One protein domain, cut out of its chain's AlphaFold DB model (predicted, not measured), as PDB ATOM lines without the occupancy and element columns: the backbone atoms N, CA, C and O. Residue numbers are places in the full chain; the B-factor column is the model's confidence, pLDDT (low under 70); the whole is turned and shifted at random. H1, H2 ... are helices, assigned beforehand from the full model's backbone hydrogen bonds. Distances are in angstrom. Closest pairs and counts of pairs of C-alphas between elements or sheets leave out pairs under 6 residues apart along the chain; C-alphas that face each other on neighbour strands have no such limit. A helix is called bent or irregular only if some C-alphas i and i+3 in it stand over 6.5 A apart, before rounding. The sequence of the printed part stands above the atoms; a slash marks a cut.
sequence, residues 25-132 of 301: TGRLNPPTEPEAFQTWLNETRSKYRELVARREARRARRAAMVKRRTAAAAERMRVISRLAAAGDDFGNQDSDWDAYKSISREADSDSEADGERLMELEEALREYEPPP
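This is residues 25 to 132 of the 301 residues of a protein of Spodoptera frugiperda (UniProt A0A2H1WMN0). The model is a long, narrow, open loop of helices: H1 and then H2 run out along the length, residues 85 to 93 turn the chain round at the far end, and H3 and then H4 run back. H4 packs on residues 41 to 52 of H1, while the end with H2 and H3 is loose, with few contacts, and residues 84 to 89 stick out there. The printed part has 108 residues with four named helices, in the order H1, H2, H3, H4, and no named strand; the class is all helix. The whole is extended, with a radius of gyration of the C-alphas of 21.9 A, and the C-alphas span 70 by 29 by 17 A.

The printed part begins at Thr 25, and residues 25 to 33 precede the first helix. H1, residues 34 to 66, is the longest helix, 48.0 A from C-alpha 34 at (35.581, -35.356, -50.192) to C-alpha 66 at (1.344, -39.044, -16.747). H2, residues 71 to 84, is 19.5 A long. H3, residues 94 to 108, is 20.3 A long; it is neither bent nor irregular, but only just: C-alphas 103 and 106 are 6.3 A apart. H4, residues 112 to 128, is 24.5 A long and ends with C-alpha 128 at (29.469, -43.878, -43.872).

H1 and H2 only just touch, with 3 pairs of C-alphas within 8 A, and touch only at the corner by their tight link; their closest C-alphas are those of Met 65 and Ala 72, 6.6 A apart. They run the same way at a steep tilt of 46 degrees. H2 and H3 are near each other, with 6 pairs of C-alphas within 10 A. H3 and H1 are close but not clearly touching; the closest C-alphas are those of Arg 62 and Ala 107, 7.1 A apart. H4 touches H1, at residues 41 to 52 of H1 alone, with the C-alphas of Tyr 48 and Leu 121 closest at 6.1 A. These two run opposite ways at a tilt of 37 degrees, only just steep. H2 and H4 are apart. In H1, H2 and H4 every O i to N i+4 pair is within hydrogen-bond range; in H3 5 of 11 are, beside 8 of 12 O i to N i+3 pairs.

The outline is a rod, only just, and the two C-alphas farthest apart, those of Glu 33 and Gly 87, are 70.6 A apart. The printed part has no cut. The links H1 to H2 and H3 to H4 are tight, the link H2 to H3 is short, and no link is long. Residues 84 to 89 stand free. The mean pLDDT of the printed part is 71.6, and it is under 70 in residues 25 to 28, 65 to 77, 79 to 112 and 131 to 132.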
ATOM      1  N   THR A  25      11.626 -41.669 -51.549       46.16
ATOM      2  CA  THR A  25      11.925 -43.049 -51.156       46.16
ATOM      3  C   THR A  25      13.219 -43.465 -51.849       46.16
ATOM      4  O   THR A  25      13.200 -43.988 -52.963       46.16
ATOM      5  N   GLY A  26      14.356 -43.173 -51.228       53.69
ATOM      6  CA  GLY A  26      15.661 -43.552 -51.748       53.69
ATOM      7  C   GLY A  26      16.706 -43.512 -50.648       53.69
ATOM      8  O   GLY A  26      16.728 -42.579 -49.851       53.69
ATOM      9  N   ARG A  27      17.571 -44.532 -50.614       59.19
ATOM     10  CA  ARG A  27      18.776 -44.540 -49.777       59.19
ATOM     11  C   ARG A  27      19.513 -43.209 -49.936       59.19
ATOM     12  O   ARG A  27      19.696 -42.736 -51.060       59.19
ATOM     13  N   LEU A  28      19.911 -42.608 -48.817       66.81
ATOM     14  CA  LEU A  28      20.704 -41.383 -48.801       66.81
ATOM     15  C   LEU A  28      22.078 -41.682 -49.412       66.81
ATOM     16  O   LEU A  28      22.962 -42.202 -48.740       66.81
ATOM     17  N   ASN A  29      22.243 -41.372 -50.695       73.56
ATOM     18  CA  ASN A  29      23.519 -41.537 -51.379       73.56
ATOM     19  C   ASN A  29      24.408 -40.315 -51.090       73.56
ATOM     20  O   ASN A  29      23.992 -39.189 -51.387       73.56
ATOM     21  N   PRO A  30      25.613 -40.498 -50.528       79.00
ATOM     22  CA  PRO A  30      26.502 -39.384 -50.238       79.00
ATOM     23  C   PRO A  30      27.096 -38.749 -51.511       79.00
ATOM     24  O   PRO A  30      27.276 -39.430 -52.526       79.00
ATOM     25  N   PRO A  31      27.477 -37.459 -51.459       83.56
ATOM     26  CA  PRO A  31      28.269 -36.819 -52.507       83.56
ATOM     27  C   PRO A  31      29.623 -37.515 -52.724       83.56
ATOM     28  O   PRO A  31      30.266 -37.946 -51.770       83.56
ATOM     29  N   THR A  32      30.085 -37.582 -53.976       78.00
ATOM     30  CA  THR A  32      31.364 -38.223 -54.352       78.00
ATOM     31  C   THR A  32      32.594 -37.364 -54.016       78.00
ATOM     32  O   THR A  32      33.706 -37.882 -53.939       78.00
ATOM     33  N   GLU A  33      32.418 -36.054 -53.808       87.00
ATOM     34  CA  GLU A  33      33.510 -35.130 -53.479       87.00
ATOM     35  C   GLU A  33      33.869 -35.159 -51.976       87.00
ATOM     36  O   GLU A  33      32.966 -35.074 -51.139       87.00
ATOM     37  N   PRO A  34      35.164 -35.199 -51.593       80.00
ATOM     38  CA  PRO A  34      35.581 -35.356 -50.192       80.00
ATOM     39  C   PRO A  34      35.109 -34.255 -49.224       80.00
ATOM     40  O   PRO A  34      34.715 -34.553 -48.096       80.00
ATOM     41  N   GLU A  35      35.134 -32.983 -49.636       82.88
ATOM     42  CA  GLU A  35      34.706 -31.858 -48.783       82.88
ATOM     43  C   GLU A  35      33.178 -31.804 -48.633       82.88
ATOM     44  O   GLU A  35      32.647 -31.580 -47.537       82.88
ATOM     45  N   ALA A  36      32.459 -32.093 -49.720       83.81
ATOM     46  CA  ALA A  36      31.006 -32.214 -49.715       83.81
ATOM     47  C   ALA A  36      30.544 -33.405 -48.858       83.81
ATOM     48  O   ALA A  36      29.564 -33.292 -48.123       83.81
ATOM     49  N   PHE A  37      31.284 -34.518 -48.881       83.81
ATOM     50  CA  PHE A  37      31.020 -35.698 -48.059       83.81
ATOM     51  C   PHE A  37      31.126 -35.408 -46.556       83.81
ATOM     52  O   PHE A  37      30.234 -35.766 -45.788       83.81
ATOM     53  N   GLN A  38      32.181 -34.711 -46.120       82.06
ATOM     54  CA  GLN A  38      32.350 -34.340 -44.707       82.06
ATOM     55  C   GLN A  38      31.262 -33.377 -44.225       82.06
ATOM     56  O   GLN A  38      30.761 -33.495 -43.104       82.06
ATOM     57  N   THR A  39      30.867 -32.440 -45.085       87.31
ATOM     58  CA  THR A  39      29.762 -31.516 -44.805       87.31
ATOM     59  C   THR A  39      28.448 -32.285 -44.654       87.31
ATOM     60  O   THR A  39      27.772 -32.154 -43.632       87.31
ATOM     61  N   TRP A  40      28.152 -33.187 -45.592       87.62
ATOM     62  CA  TRP A  40      26.981 -34.062 -45.553       87.62
ATOM     63  C   TRP A  40      26.948 -34.965 -44.305       87.62
ATOM     64  O   TRP A  40      25.904 -35.083 -43.661       87.62
ATOM     65  N   LEU A  41      28.081 -35.550 -43.898       85.25
ATOM     66  CA  LEU A  41      28.179 -36.356 -42.672       85.25
ATOM     67  C   LEU A  41      27.855 -35.531 -41.422       85.25
ATOM     68  O   LEU A  41      27.102 -35.972 -40.552       85.25
ATOM     69  N   ASN A  42      28.397 -34.315 -41.320       87.19
ATOM     70  CA  ASN A  42      28.144 -33.434 -40.180       87.19
ATOM     71  C   ASN A  42      26.687 -32.960 -40.122       87.19
ATOM     72  O   ASN A  42      26.098 -32.907 -39.039       87.19
ATOM     73  N   GLU A  43      26.082 -32.678 -41.273       89.06
ATOM     74  CA  GLU A  43      24.655 -32.380 -41.372       89.06
ATOM     75  C   GLU A  43      23.794 -33.576 -40.963       89.06
ATOM     76  O   GLU A  43      22.856 -33.420 -40.182       89.06
ATOM     77  N   THR A  44      24.138 -34.779 -41.424       86.81
ATOM     78  CA  THR A  44      23.454 -36.033 -41.075       86.81
ATOM     79  C   THR A  44      23.528 -36.292 -39.568       86.81
ATOM     80  O   THR A  44      22.503 -36.541 -38.931       86.81
ATOM     81  N   ARG A  45      24.702 -36.097 -38.949       86.12
ATOM     82  CA  ARG A  45      24.883 -36.146 -37.484       86.12
ATOM     83  C   ARG A  45      24.038 -35.107 -36.751       86.12
ATOM     84  O   ARG A  45      23.519 -35.382 -35.670       86.12
ATOM     85  N   SER A  46      23.938 -33.890 -37.286       90.62
ATOM     86  CA  SER A  46      23.125 -32.829 -36.683       90.62
ATOM     87  C   SER A  46      21.641 -33.184 -36.729       90.62
ATOM     88  O   SER A  46      20.977 -33.137 -35.696       90.62
ATOM     89  N   LYS A  47      21.154 -33.633 -37.893       89.44
ATOM     90  CA  LYS A  47      19.771 -34.084 -38.101       89.44
ATOM     91  C   LYS A  47      19.422 -35.257 -37.180       89.44
ATOM     92  O   LYS A  47      18.379 -35.226 -36.532       89.44
ATOM     93  N   TYR A  48      20.314 -36.245 -37.049       87.56
ATOM     94  CA  TYR A  48      20.133 -37.372 -36.129       87.56
ATOM     95  C   TYR A  48      20.024 -36.908 -34.669       87.56
ATOM     96  O   TYR A  48      19.058 -37.240 -33.981       87.56
ATOM     97  N   ARG A  49      20.967 -36.079 -34.195       87.75
ATOM     98  CA  ARG A  49      20.961 -35.567 -32.812       87.75
ATOM     99  C   ARG A  49      19.724 -34.733 -32.501       87.75
ATOM    100  O   ARG A  49      19.141 -34.888 -31.430       87.75
ATOM    101  N   GLU A  50      19.310 -33.874 -33.426       90.06
ATOM    102  CA  GLU A  50      18.104 -33.062 -33.278       90.06
ATOM    103  C   GLU A  50      16.848 -33.938 -33.180       90.06
ATOM    104  O   GLU A  50      16.006 -33.729 -32.302       90.06
ATOM    105  N   LEU A  51      16.745 -34.967 -34.024       85.56
ATOM    106  CA  LEU A  51      15.611 -35.885 -34.040       85.56
ATOM    107  C   LEU A  51      15.529 -36.728 -32.757       85.56
ATOM    108  O   LEU A  51      14.448 -36.861 -32.173       85.56
ATOM    109  N   VAL A  52      16.669 -37.231 -32.269       86.75
ATOM    110  CA  VAL A  52      16.771 -37.935 -30.979       86.75
ATOM    111  C   VAL A  52      16.370 -37.010 -29.828       86.75
ATOM    112  O   VAL A  52      15.484 -37.366 -29.049       86.75
ATOM    113  N   ALA A  53      16.924 -35.796 -29.759       88.00
ATOM    114  CA  ALA A  53      16.590 -34.824 -28.717       88.00
ATOM    115  C   ALA A  53      15.099 -34.445 -28.743       88.00
ATOM    116  O   ALA A  53      14.443 -34.366 -27.700       88.00
ATOM    117  N   ARG A  54      14.514 -34.279 -29.936       85.69
ATOM    118  CA  ARG A  54      13.079 -34.024 -30.112       85.69
ATOM    119  C   ARG A  54      12.230 -35.194 -29.615       85.69
ATOM    120  O   ARG A  54      11.186 -34.967 -28.991       85.69
ATOM    121  N   ARG A  55      12.656 -36.437 -29.858       84.38
ATOM    122  CA  ARG A  55      11.984 -37.656 -29.377       84.38
ATOM    123  C   ARG A  55      12.094 -37.800 -27.859       84.38
ATOM    124  O   ARG A  55      11.088 -38.084 -27.210       84.38
ATOM    125  N   GLU A  56      13.261 -37.542 -27.281       84.00
ATOM    126  CA  GLU A  56      13.472 -37.539 -25.829       84.00
ATOM    127  C   GLU A  56      12.650 -36.450 -25.138       84.00
ATOM    128  O   GLU A  56      11.948 -36.736 -24.168       84.00
ATOM    129  N   ALA A  57      12.621 -35.231 -25.682       84.88
ATOM    130  CA  ALA A  57      11.787 -34.143 -25.175       84.88
ATOM    131  C   ALA A  57      10.290 -34.483 -25.257       84.88
ATOM    132  O   ALA A  57       9.521 -34.147 -24.353       84.88
ATOM    133  N   ARG A  58       9.842 -35.172 -26.318       79.94
ATOM    134  CA  ARG A  58       8.468 -35.700 -26.412       79.94
ATOM    135  C   ARG A  58       8.209 -36.778 -25.358       79.94
ATOM    136  O   ARG A  58       7.204 -36.698 -24.654       79.94
ATOM    137  N   ARG A  59       9.122 -37.740 -25.186       81.12
ATOM    138  CA  ARG A  59       9.024 -38.802 -24.168       81.12
ATOM    139  C   ARG A  59       8.971 -38.225 -22.753       81.12
ATOM    140  O   ARG A  59       8.127 -38.638 -21.961       81.12
ATOM    141  N   ALA A  60       9.801 -37.227 -22.458       80.94
ATOM    142  CA  ALA A  60       9.824 -36.513 -21.188       80.94
ATOM    143  C   ALA A  60       8.530 -35.716 -20.954       80.94
ATOM    144  O   ALA A  60       7.965 -35.788 -19.863       80.94
ATOM    145  N   ARG A  61       8.002 -35.028 -21.981       77.25
ATOM    146  CA  ARG A  61       6.696 -34.343 -21.922       77.25
ATOM    147  C   ARG A  61       5.550 -35.320 -21.645       77.25
ATOM    148  O   ARG A  61       4.750 -35.065 -20.746       77.25
ATOM    149  N   ARG A  62       5.502 -36.462 -22.341       73.88
ATOM    150  CA  ARG A  62       4.519 -37.533 -22.091       73.88
ATOM    151  C   ARG A  62       4.642 -38.080 -20.666       73.88
ATOM    152  O   ARG A  62       3.654 -38.127 -19.939       73.88
ATOM    153  N   ALA A  63       5.855 -38.404 -20.217       73.44
ATOM    154  CA  ALA A  63       6.099 -38.886 -18.856       73.44
ATOM    155  C   ALA A  63       5.708 -37.850 -17.782       73.44
ATOM    156  O   ALA A  63       5.160 -38.212 -16.742       73.44
ATOM    157  N   ALA A  64       5.932 -36.555 -18.030       70.75
ATOM    158  CA  ALA A  64       5.498 -35.473 -17.146       70.75
ATOM    159  C   ALA A  64       3.967 -35.318 -17.117       70.75
ATOM    160  O   ALA A  64       3.391 -35.074 -16.056       70.75
ATOM    161  N   MET A  65       3.291 -35.523 -18.252       65.25
ATOM    162  CA  MET A  65       1.830 -35.533 -18.326       65.25
ATOM    163  C   MET A  65       1.192 -36.756 -17.647       65.25
ATOM    164  O   MET A  65       0.041 -36.669 -17.233       65.25
ATOM    165  N   VAL A  66       1.891 -37.875 -17.469       64.94
ATOM    166  CA  VAL A  66       1.344 -39.044 -16.747       64.94
ATOM    167  C   VAL A  66       1.504 -38.913 -15.220       64.94
ATOM    168  O   VAL A  66       0.742 -39.497 -14.451       64.94
ATOM    169  N   LYS A  67       2.449 -38.095 -14.737       69.94
ATOM    170  CA  LYS A  67       2.669 -37.883 -13.295       69.94
ATOM    171  C   LYS A  67       1.499 -37.116 -12.650       69.94
ATOM    172  O   LYS A  67       1.224 -35.972 -13.001       69.94
ATOM    173  N   ARG A  68       0.871 -37.718 -11.625       57.88
ATOM    174  CA  ARG A  68      -0.332 -37.216 -10.911       57.88
ATOM    175  C   ARG A  68      -0.210 -35.833 -10.241       57.88
ATOM    176  O   ARG A  68      -1.231 -35.250  -9.905       57.88
ATOM    177  N   ARG A  69       1.000 -35.303 -10.018       62.00
ATOM    178  CA  ARG A  69       1.247 -34.062  -9.244       62.00
ATOM    179  C   ARG A  69       1.896 -32.946 -10.076       62.00
ATOM    180  O   ARG A  69       2.714 -32.194  -9.560       62.00
ATOM    181  N   THR A  70       1.590 -32.858 -11.369       65.62
ATOM    182  CA  THR A  70       2.083 -31.781 -12.249       65.62
ATOM    183  C   THR A  70       1.022 -30.700 -12.458       65.62
ATOM    184  O   THR A  70      -0.170 -30.986 -12.390       65.62
ATOM    185  N   ALA A  71       1.430 -29.455 -12.740       63.75
ATOM    186  CA  ALA A  71       0.504 -28.345 -13.012       63.75
ATOM    187  C   ALA A  71      -0.483 -28.675 -14.150       63.75
ATOM    188  O   ALA A  71      -1.662 -28.355 -14.064       63.75
ATOM    189  N   ALA A  72      -0.031 -29.420 -15.163       60.47
ATOM    190  CA  ALA A  72      -0.881 -29.925 -16.240       60.47
ATOM    191  C   ALA A  72      -1.877 -31.007 -15.779       60.47
ATOM    192  O   ALA A  72      -2.964 -31.127 -16.339       60.47
ATOM    193  N   ALA A  73      -1.534 -31.834 -14.785       62.19
ATOM    194  CA  ALA A  73      -2.481 -32.767 -14.165       62.19
ATOM    195  C   ALA A  73      -3.493 -32.035 -13.267       62.19
ATOM    196  O   ALA A  73      -4.667 -32.392 -13.267       62.19
ATOM    197  N   ALA A  74      -3.060 -30.986 -12.560       66.75
ATOM    198  CA  ALA A  74      -3.935 -30.126 -11.767       66.75
ATOM    199  C   ALA A  74      -4.919 -29.341 -12.646       66.75
ATOM    200  O   ALA A  74      -6.097 -29.283 -12.316       66.75
ATOM    201  N   GLU A  75      -4.475 -28.813 -13.791       67.19
ATOM    202  CA  GLU A  75      -5.353 -28.112 -14.734       67.19
ATOM    203  C   GLU A  75      -6.321 -29.078 -15.429       67.19
ATOM    204  O   GLU A  75      -7.507 -28.781 -15.531       67.19
ATOM    205  N   ARG A  76      -5.869 -30.290 -15.795       66.50
ATOM    206  CA  ARG A  76      -6.765 -31.366 -16.256       66.50
ATOM    207  C   ARG A  76      -7.818 -31.716 -15.209       66.50
ATOM    208  O   ARG A  76      -8.997 -31.736 -15.537       66.50
ATOM    209  N   MET A  77      -7.424 -31.930 -13.951       62.97
ATOM    210  CA  MET A  77      -8.371 -32.177 -12.858       62.97
ATOM    211  C   MET A  77      -9.320 -30.996 -12.656       62.97
ATOM    212  O   MET A  77     -10.513 -31.213 -12.523       62.97
ATOM    213  N   ARG A  78      -8.836 -29.751 -12.712       71.44
ATOM    214  CA  ARG A  78      -9.663 -28.545 -12.576       71.44
ATOM    215  C   ARG A  78     -10.702 -28.423 -13.690       71.44
ATOM    216  O   ARG A  78     -11.841 -28.062 -13.407       71.44
ATOM    217  N   VAL A  79     -10.323 -28.724 -14.932       67.38
ATOM    218  CA  VAL A  79     -11.231 -28.752 -16.085       67.38
ATOM    219  C   VAL A  79     -12.259 -29.875 -15.918       67.38
ATOM    220  O   VAL A  79     -13.451 -29.596 -15.984       67.38
ATOM    221  N   ILE A  80     -11.830 -31.097 -15.579       65.38
ATOM    222  CA  ILE A  80     -12.721 -32.246 -15.324       65.38
ATOM    223  C   ILE A  80     -13.709 -31.944 -14.184       65.38
ATOM    224  O   ILE A  80     -14.905 -32.163 -14.334       65.38
ATOM    225  N   SER A  81     -13.246 -31.385 -13.061       67.00
ATOM    226  CA  SER A  81     -14.096 -31.015 -11.921       67.00
ATOM    227  C   SER A  81     -15.084 -29.898 -12.260       67.00
ATOM    228  O   SER A  81     -16.203 -29.898 -11.758       67.00
ATOM    229  N   ARG A  82     -14.688 -28.941 -13.110       67.12
ATOM    230  CA  ARG A  82     -15.562 -27.849 -13.557       67.12
ATOM    231  C   ARG A  82     -16.639 -28.336 -14.524       67.12
ATOM    232  O   ARG A  82     -17.754 -27.833 -14.450       67.12
ATOM    233  N   LEU A  83     -16.312 -29.294 -15.393       61.81
ATOM    234  CA  LEU A  83     -17.292 -29.950 -16.262       61.81
ATOM    235  C   LEU A  83     -18.248 -30.845 -15.458       61.81
ATOM    236  O   LEU A  83     -19.453 -30.735 -15.635       61.81
ATOM    237  N   ALA A  84     -17.747 -31.632 -14.502       63.03
ATOM    238  CA  ALA A  84     -18.585 -32.477 -13.643       63.03
ATOM    239  C   ALA A  84     -19.545 -31.672 -12.738       63.03
ATOM    240  O   ALA A  84     -20.643 -32.124 -12.432       63.03
ATOM    241  N   ALA A  85     -19.157 -30.461 -12.320       64.06
ATOM    242  CA  ALA A  85     -20.000 -29.579 -11.509       64.06
ATOM    243  C   ALA A  85     -21.118 -28.873 -12.302       64.06
ATOM    244  O   ALA A  85     -22.011 -28.290 -11.689       64.06
ATOM    245  N   ALA A  86     -21.084 -28.906 -13.641       60.97
ATOM    246  CA  ALA A  86     -22.109 -28.298 -14.492       60.97
ATOM    247  C   ALA A  86     -23.405 -29.130 -14.587       60.97
ATOM    248  O   ALA A  86     -24.363 -28.673 -15.202       60.97
ATOM    249  N   GLY A  87     -23.459 -30.306 -13.944       56.97
ATOM    250  CA  GLY A  87     -24.683 -31.098 -13.780       56.97
ATOM    251  C   GLY A  87     -25.198 -31.779 -15.049       56.97
ATOM    252  O   GLY A  87     -26.334 -32.243 -15.046       56.97
ATOM    253  N   ASP A  88     -24.393 -31.829 -16.111       57.69
ATOM    254  CA  ASP A  88     -24.696 -32.593 -17.321       57.69
ATOM    255  C   ASP A  88     -24.104 -34.008 -17.208       57.69
ATOM    256  O   ASP A  88     -23.086 -34.214 -16.539       57.69
ATOM    257  N   ASP A  89     -24.769 -34.971 -17.838       59.22
ATOM    258  CA  ASP A  89     -24.514 -36.415 -17.798       59.22
ATOM    259  C   ASP A  89     -23.227 -36.729 -18.593       59.22
ATOM    260  O   ASP A  89     -23.233 -37.207 -19.730       59.22
ATOM    261  N   PHE A  90     -22.097 -36.327 -18.007       52.34
ATOM    262  CA  PHE A  90     -20.771 -36.289 -18.617       52.34
ATOM    263  C   PHE A  90     -20.373 -37.664 -19.173       52.34
ATOM    264  O   PHE A  90     -20.202 -38.623 -18.417       52.34
ATOM    265  N   GLY A  91     -20.197 -37.747 -20.498       58.72
ATOM    266  CA  GLY A  91     -19.897 -38.993 -21.219       58.72
ATOM    267  C   GLY A  91     -20.959 -39.443 -22.231       58.72
ATOM    268  O   GLY A  91     -20.664 -40.337 -23.025       58.72
ATOM    269  N   ASN A  92     -22.142 -38.816 -22.254       61.41
ATOM    270  CA  ASN A  92     -23.204 -39.101 -23.232       61.41
ATOM    271  C   ASN A  92     -23.115 -38.272 -24.532       61.41
ATOM    272  O   ASN A  92     -23.785 -38.609 -25.506       61.41
ATOM    273  N   GLN A  93     -22.304 -37.206 -24.582       59.53
ATOM    274  CA  GLN A  93     -22.090 -36.395 -25.791       59.53
ATOM    275  C   GLN A  93     -20.682 -36.621 -26.365       59.53
ATOM    276  O   GLN A  93     -19.680 -36.501 -25.660       59.53
ATOM    277  N   ASP A  94     -20.587 -36.886 -27.672       56.81
ATOM    278  CA  ASP A  94     -19.310 -37.108 -28.379       56.81
ATOM    279  C   ASP A  94     -18.316 -35.936 -28.235       56.81
ATOM    280  O   ASP A  94     -17.099 -36.137 -28.262       56.81
ATOM    281  N   SER A  95     -18.808 -34.716 -27.997       62.16
ATOM    282  CA  SER A  95     -17.993 -33.521 -27.745       62.16
ATOM    283  C   SER A  95     -17.178 -33.581 -26.448       62.16
ATOM    284  O   SER A  95     -16.135 -32.930 -26.350       62.16
ATOM    285  N   ASP A  96     -17.603 -34.376 -25.463       57.00
ATOM    286  CA  ASP A  96     -16.866 -34.559 -24.204       57.00
ATOM    287  C   ASP A  96     -15.586 -35.380 -24.427       57.00
ATOM    288  O   ASP A  96     -14.548 -35.147 -23.794       57.00
ATOM    289  N   TRP A  97     -15.615 -36.291 -25.403       61.25
ATOM    290  CA  TRP A  97     -14.448 -37.057 -25.838       61.25
ATOM    291  C   TRP A  97     -13.467 -36.214 -26.659       61.25
ATOM    292  O   TRP A  97     -12.266 -36.498 -26.646       61.25
ATOM    293  N   ASP A  98     -13.926 -35.145 -27.315       60.41
ATOM    294  CA  ASP A  98     -13.059 -34.207 -28.041       60.41
ATOM    295  C   ASP A  98     -12.189 -33.360 -27.103       60.41
ATOM    296  O   ASP A  98     -11.048 -33.029 -27.444       60.41
ATOM    297  N   ALA A  99     -12.651 -33.078 -25.882       58.94
ATOM    298  CA  ALA A  99     -11.831 -32.439 -24.850       58.94
ATOM    299  C   ALA A  99     -10.667 -33.346 -24.406       58.94
ATOM    300  O   ALA A  99      -9.541 -32.880 -24.245       58.94
ATOM    301  N   TYR A 100     -10.895 -34.659 -24.288       54.84
ATOM    302  CA  TYR A 100      -9.832 -35.630 -24.004       54.84
ATOM    303  C   TYR A 100      -8.905 -35.860 -25.208       54.84
ATOM    304  O   TYR A 100      -7.681 -35.878 -25.057       54.84
ATOM    305  N   LYS A 101      -9.465 -35.994 -26.416       56.03
ATOM    306  CA  LYS A 101      -8.692 -36.195 -27.652       56.03
ATOM    307  C   LYS A 101      -7.855 -34.975 -28.019       56.03
ATOM    308  O   LYS A 101      -6.746 -35.166 -28.493       56.03
ATOM    309  N   SER A 102      -8.321 -33.749 -27.793       58.00
ATOM    310  CA  SER A 102      -7.531 -32.534 -28.061       58.00
ATOM    311  C   SER A 102      -6.320 -32.405 -27.135       58.00
ATOM    312  O   SER A 102      -5.258 -31.982 -27.578       58.00
ATOM    313  N   ILE A 103      -6.434 -32.871 -25.890       55.41
ATOM    314  CA  ILE A 103      -5.320 -32.914 -24.931       55.41
ATOM    315  C   ILE A 103      -4.332 -34.055 -25.253       55.41
ATOM    316  O   ILE A 103      -3.144 -33.939 -24.960       55.41
ATOM    317  N   SER A 104      -4.798 -35.153 -25.861       54.97
ATOM    318  CA  SER A 104      -3.959 -36.320 -26.184       54.97
ATOM    319  C   SER A 104      -3.392 -36.315 -27.617       54.97
ATOM    320  O   SER A 104      -2.305 -36.843 -27.835       54.97
ATOM    321  N   ARG A 105      -4.062 -35.688 -28.599       53.12
ATOM    322  CA  ARG A 105      -3.620 -35.622 -30.014       53.12
ATOM    323  C   ARG A 105      -2.352 -34.801 -30.208       53.12
ATOM    324  O   ARG A 105      -1.558 -35.148 -31.076       53.12
ATOM    325  N   GLU A 106      -2.109 -33.784 -29.381       52.09
ATOM    326  CA  GLU A 106      -0.838 -33.039 -29.402       52.09
ATOM    327  C   GLU A 106       0.376 -33.923 -29.053       52.09
ATOM    328  O   GLU A 106       1.519 -33.533 -29.296       52.09
ATOM    329  N   ALA A 107       0.159 -35.124 -28.502       51.62
ATOM    330  CA  ALA A 107       1.233 -36.044 -28.171       51.62
ATOM    331  C   ALA A 107       1.595 -37.012 -29.310       51.62
ATOM    332  O   ALA A 107       2.766 -37.389 -29.364       51.62
ATOM    333  N   ASP A 108       0.663 -37.414 -30.185       53.12
ATOM    334  CA  ASP A 108       0.788 -38.646 -30.994       53.12
ATOM    335  C   ASP A 108       0.908 -38.478 -32.522       53.12
ATOM    336  O   ASP A 108       1.294 -39.438 -33.182       53.12
ATOM    337  N   SER A 109       0.663 -37.295 -33.099       53.06
ATOM    338  CA  SER A 109       0.497 -37.166 -34.565       53.06
ATOM    339  C   SER A 109       1.763 -37.367 -35.427       53.06
ATOM    340  O   SER A 109       1.625 -37.658 -36.608       53.06
ATOM    341  N   ASP A 110       2.975 -37.290 -34.860       57.38
ATOM    342  CA  ASP A 110       4.247 -37.318 -35.620       57.38
ATOM    343  C   ASP A 110       5.177 -38.482 -35.207       57.38
ATOM    344  O   ASP A 110       6.401 -38.333 -35.133       57.38
ATOM    345  N   SER A 111       4.632 -39.636 -34.803       65.75
ATOM    346  CA  SER A 111       5.465 -40.739 -34.282       65.75
ATOM    347  C   SER A 111       6.075 -41.633 -35.367       65.75
ATOM    348  O   SER A 111       7.185 -42.124 -35.171       65.75
ATOM    349  N   GLU A 112       5.374 -41.862 -36.478       64.75
ATOM    350  CA  GLU A 112       5.796 -42.840 -37.495       64.75
ATOM    351  C   GLU A 112       6.809 -42.247 -38.481       64.75
ATOM    352  O   GLU A 112       7.910 -42.778 -38.606       64.75
ATOM    353  N   ALA A 113       6.519 -41.080 -39.068       73.94
ATOM    354  CA  ALA A 113       7.428 -40.404 -40.002       73.94
ATOM    355  C   ALA A 113       8.774 -40.007 -39.360       73.94
ATOM    356  O   ALA A 113       9.825 -40.048 -39.998       73.94
ATOM    357  N   ASP A 114       8.764 -39.639 -38.075       75.38
ATOM    358  CA  ASP A 114       9.993 -39.376 -37.319       75.38
ATOM    359  C   ASP A 114      10.766 -40.658 -36.990       75.38
ATOM    360  O   ASP A 114      11.981 -40.609 -36.832       75.38
ATOM    361  N   GLY A 115      10.075 -41.792 -36.853       76.44
ATOM    362  CA  GLY A 115      10.704 -43.095 -36.651       76.44
ATOM    363  C   GLY A 115      11.414 -43.581 -37.911       76.44
ATOM    364  O   GLY A 115      12.558 -44.015 -37.831       76.44
ATOM    365  N   GLU A 116      10.770 -43.442 -39.069       81.50
ATOM    366  CA  GLU A 116      11.352 -43.783 -40.372       81.50
ATOM    367  C   GLU A 116      12.586 -42.930 -40.686       81.50
ATOM    368  O   GLU A 116      13.655 -43.475 -40.949       81.50
ATOM    369  N   ARG A 117      12.489 -41.600 -40.536       82.50
ATOM    370  CA  ARG A 117      13.634 -40.691 -40.726       82.50
ATOM    371  C   ARG A 117      14.792 -40.987 -39.775       82.50
ATOM    372  O   ARG A 117      15.947 -40.785 -40.136       82.50
ATOM    373  N   LEU A 118      14.505 -41.437 -38.552       83.25
ATOM    374  CA  LEU A 118      15.546 -41.828 -37.602       83.25
ATOM    375  C   LEU A 118      16.289 -43.072 -38.089       83.25
ATOM    376  O   LEU A 118      17.514 -43.073 -38.046       83.25
ATOM    377  N   MET A 119      15.561 -44.081 -38.574       82.06
ATOM    378  CA  MET A 119      16.156 -45.303 -39.122       82.06
ATOM    379  C   MET A 119      17.008 -45.010 -40.361       82.06
ATOM    380  O   MET A 119      18.124 -45.508 -40.450       82.06
ATOM    381  N   GLU A 120      16.537 -44.153 -41.270       85.25
ATOM    382  CA  GLU A 120      17.297 -43.744 -42.461       85.25
ATOM    383  C   GLU A 120      18.604 -43.018 -42.098       85.25
ATOM    384  O   GLU A 120      19.662 -43.300 -42.662       85.25
ATOM    385  N   LEU A 121      18.549 -42.093 -41.132       84.38
ATOM    386  CA  LEU A 121      19.734 -41.379 -40.649       84.38
ATOM    387  C   LEU A 121      20.694 -42.307 -39.890       84.38
ATOM    388  O   LEU A 121      21.905 -42.147 -40.001       84.38
ATOM    389  N   GLU A 122      20.174 -43.271 -39.129       83.75
ATOM    390  CA  GLU A 122      20.969 -44.265 -38.399       83.75
ATOM    391  C   GLU A 122      21.680 -45.238 -39.352       83.75
ATOM    392  O   GLU A 122      22.865 -45.518 -39.166       83.75
ATOM    393  N   GLU A 123      21.003 -45.698 -40.407       83.75
ATOM    394  CA  GLU A 123      21.595 -46.533 -41.458       83.75
ATOM    395  C   GLU A 123      22.704 -45.777 -42.209       83.75
ATOM    396  O   GLU A 123      23.808 -46.304 -42.361       83.75
ATOM    397  N   ALA A 124      22.463 -44.512 -42.577       84.38
ATOM    398  CA  ALA A 124      23.458 -43.663 -43.232       84.38
ATOM    399  C   ALA A 124      24.687 -43.393 -42.342       84.38
ATOM    400  O   ALA A 124      25.824 -43.446 -42.814       84.38
ATOM    401  N   LEU A 125      24.496 -43.134 -41.045       83.44
ATOM    402  CA  LEU A 125      25.622 -42.976 -40.121       83.44
ATOM    403  C   LEU A 125      26.390 -44.290 -39.954       83.44
ATOM    404  O   LEU A 125      27.613 -44.280 -39.989       83.44
ATOM    405  N   ARG A 126      25.711 -45.434 -39.855       81.12
ATOM    406  CA  ARG A 126      26.376 -46.735 -39.700       81.12
ATOM    407  C   ARG A 126      27.242 -47.129 -40.901       81.12
ATOM    408  O   ARG A 126      28.269 -47.772 -40.704       81.12
ATOM    409  N   GLU A 127      26.816 -46.798 -42.120       80.94
ATOM    410  CA  GLU A 127      27.529 -47.158 -43.355       80.94
ATOM    411  C   GLU A 127      28.702 -46.213 -43.661       80.94
ATOM    412  O   GLU A 127      29.756 -46.666 -44.108       80.94
ATOM    413  N   TYR A 128      28.539 -44.910 -43.400       80.38
ATOM    414  CA  TYR A 128      29.469 -43.878 -43.872       80.38
ATOM    415  C   TYR A 128      30.281 -43.188 -42.767       80.38
ATOM    416  O   TYR A 128      31.200 -42.424 -43.077       80.38
ATOM    417  N   GLU A 129      29.977 -43.419 -41.487       77.69
ATOM    418  CA  GLU A 129      30.771 -42.868 -40.390       77.69
ATOM    419  C   GLU A 129      32.100 -43.631 -40.262       77.69
ATOM    420  O   GLU A 129      32.100 -44.846 -40.044       77.69
ATOM    421  N   PRO A 130      33.258 -42.951 -40.372       70.50
ATOM    422  CA  PRO A 130      34.525 -43.596 -40.078       70.50
ATOM    423  C   PRO A 130      34.514 -44.041 -38.611       70.50
ATOM    424  O   PRO A 130      34.069 -43.266 -37.753       70.50
ATOM    425  N   PRO A 131      35.009 -45.254 -38.296       64.94
ATOM    426  CA  PRO A 131      35.041 -45.727 -36.924       64.94
ATOM    427  C   PRO A 131      35.767 -44.687 -36.064       64.94
ATOM    428  O   PRO A 131      36.803 -44.158 -36.489       64.94
ATOM    429  N   PRO A 132      35.231 -44.342 -34.881       66.56
ATOM    430  CA  PRO A 132      35.883 -43.382 -34.006       66.56
ATOM    431  C   PRO A 132      37.325 -43.832 -33.751       66.56
ATOM    432  O   PRO A 132      37.601 -45.028 -33.659       66.56
TER     433      PRO A 132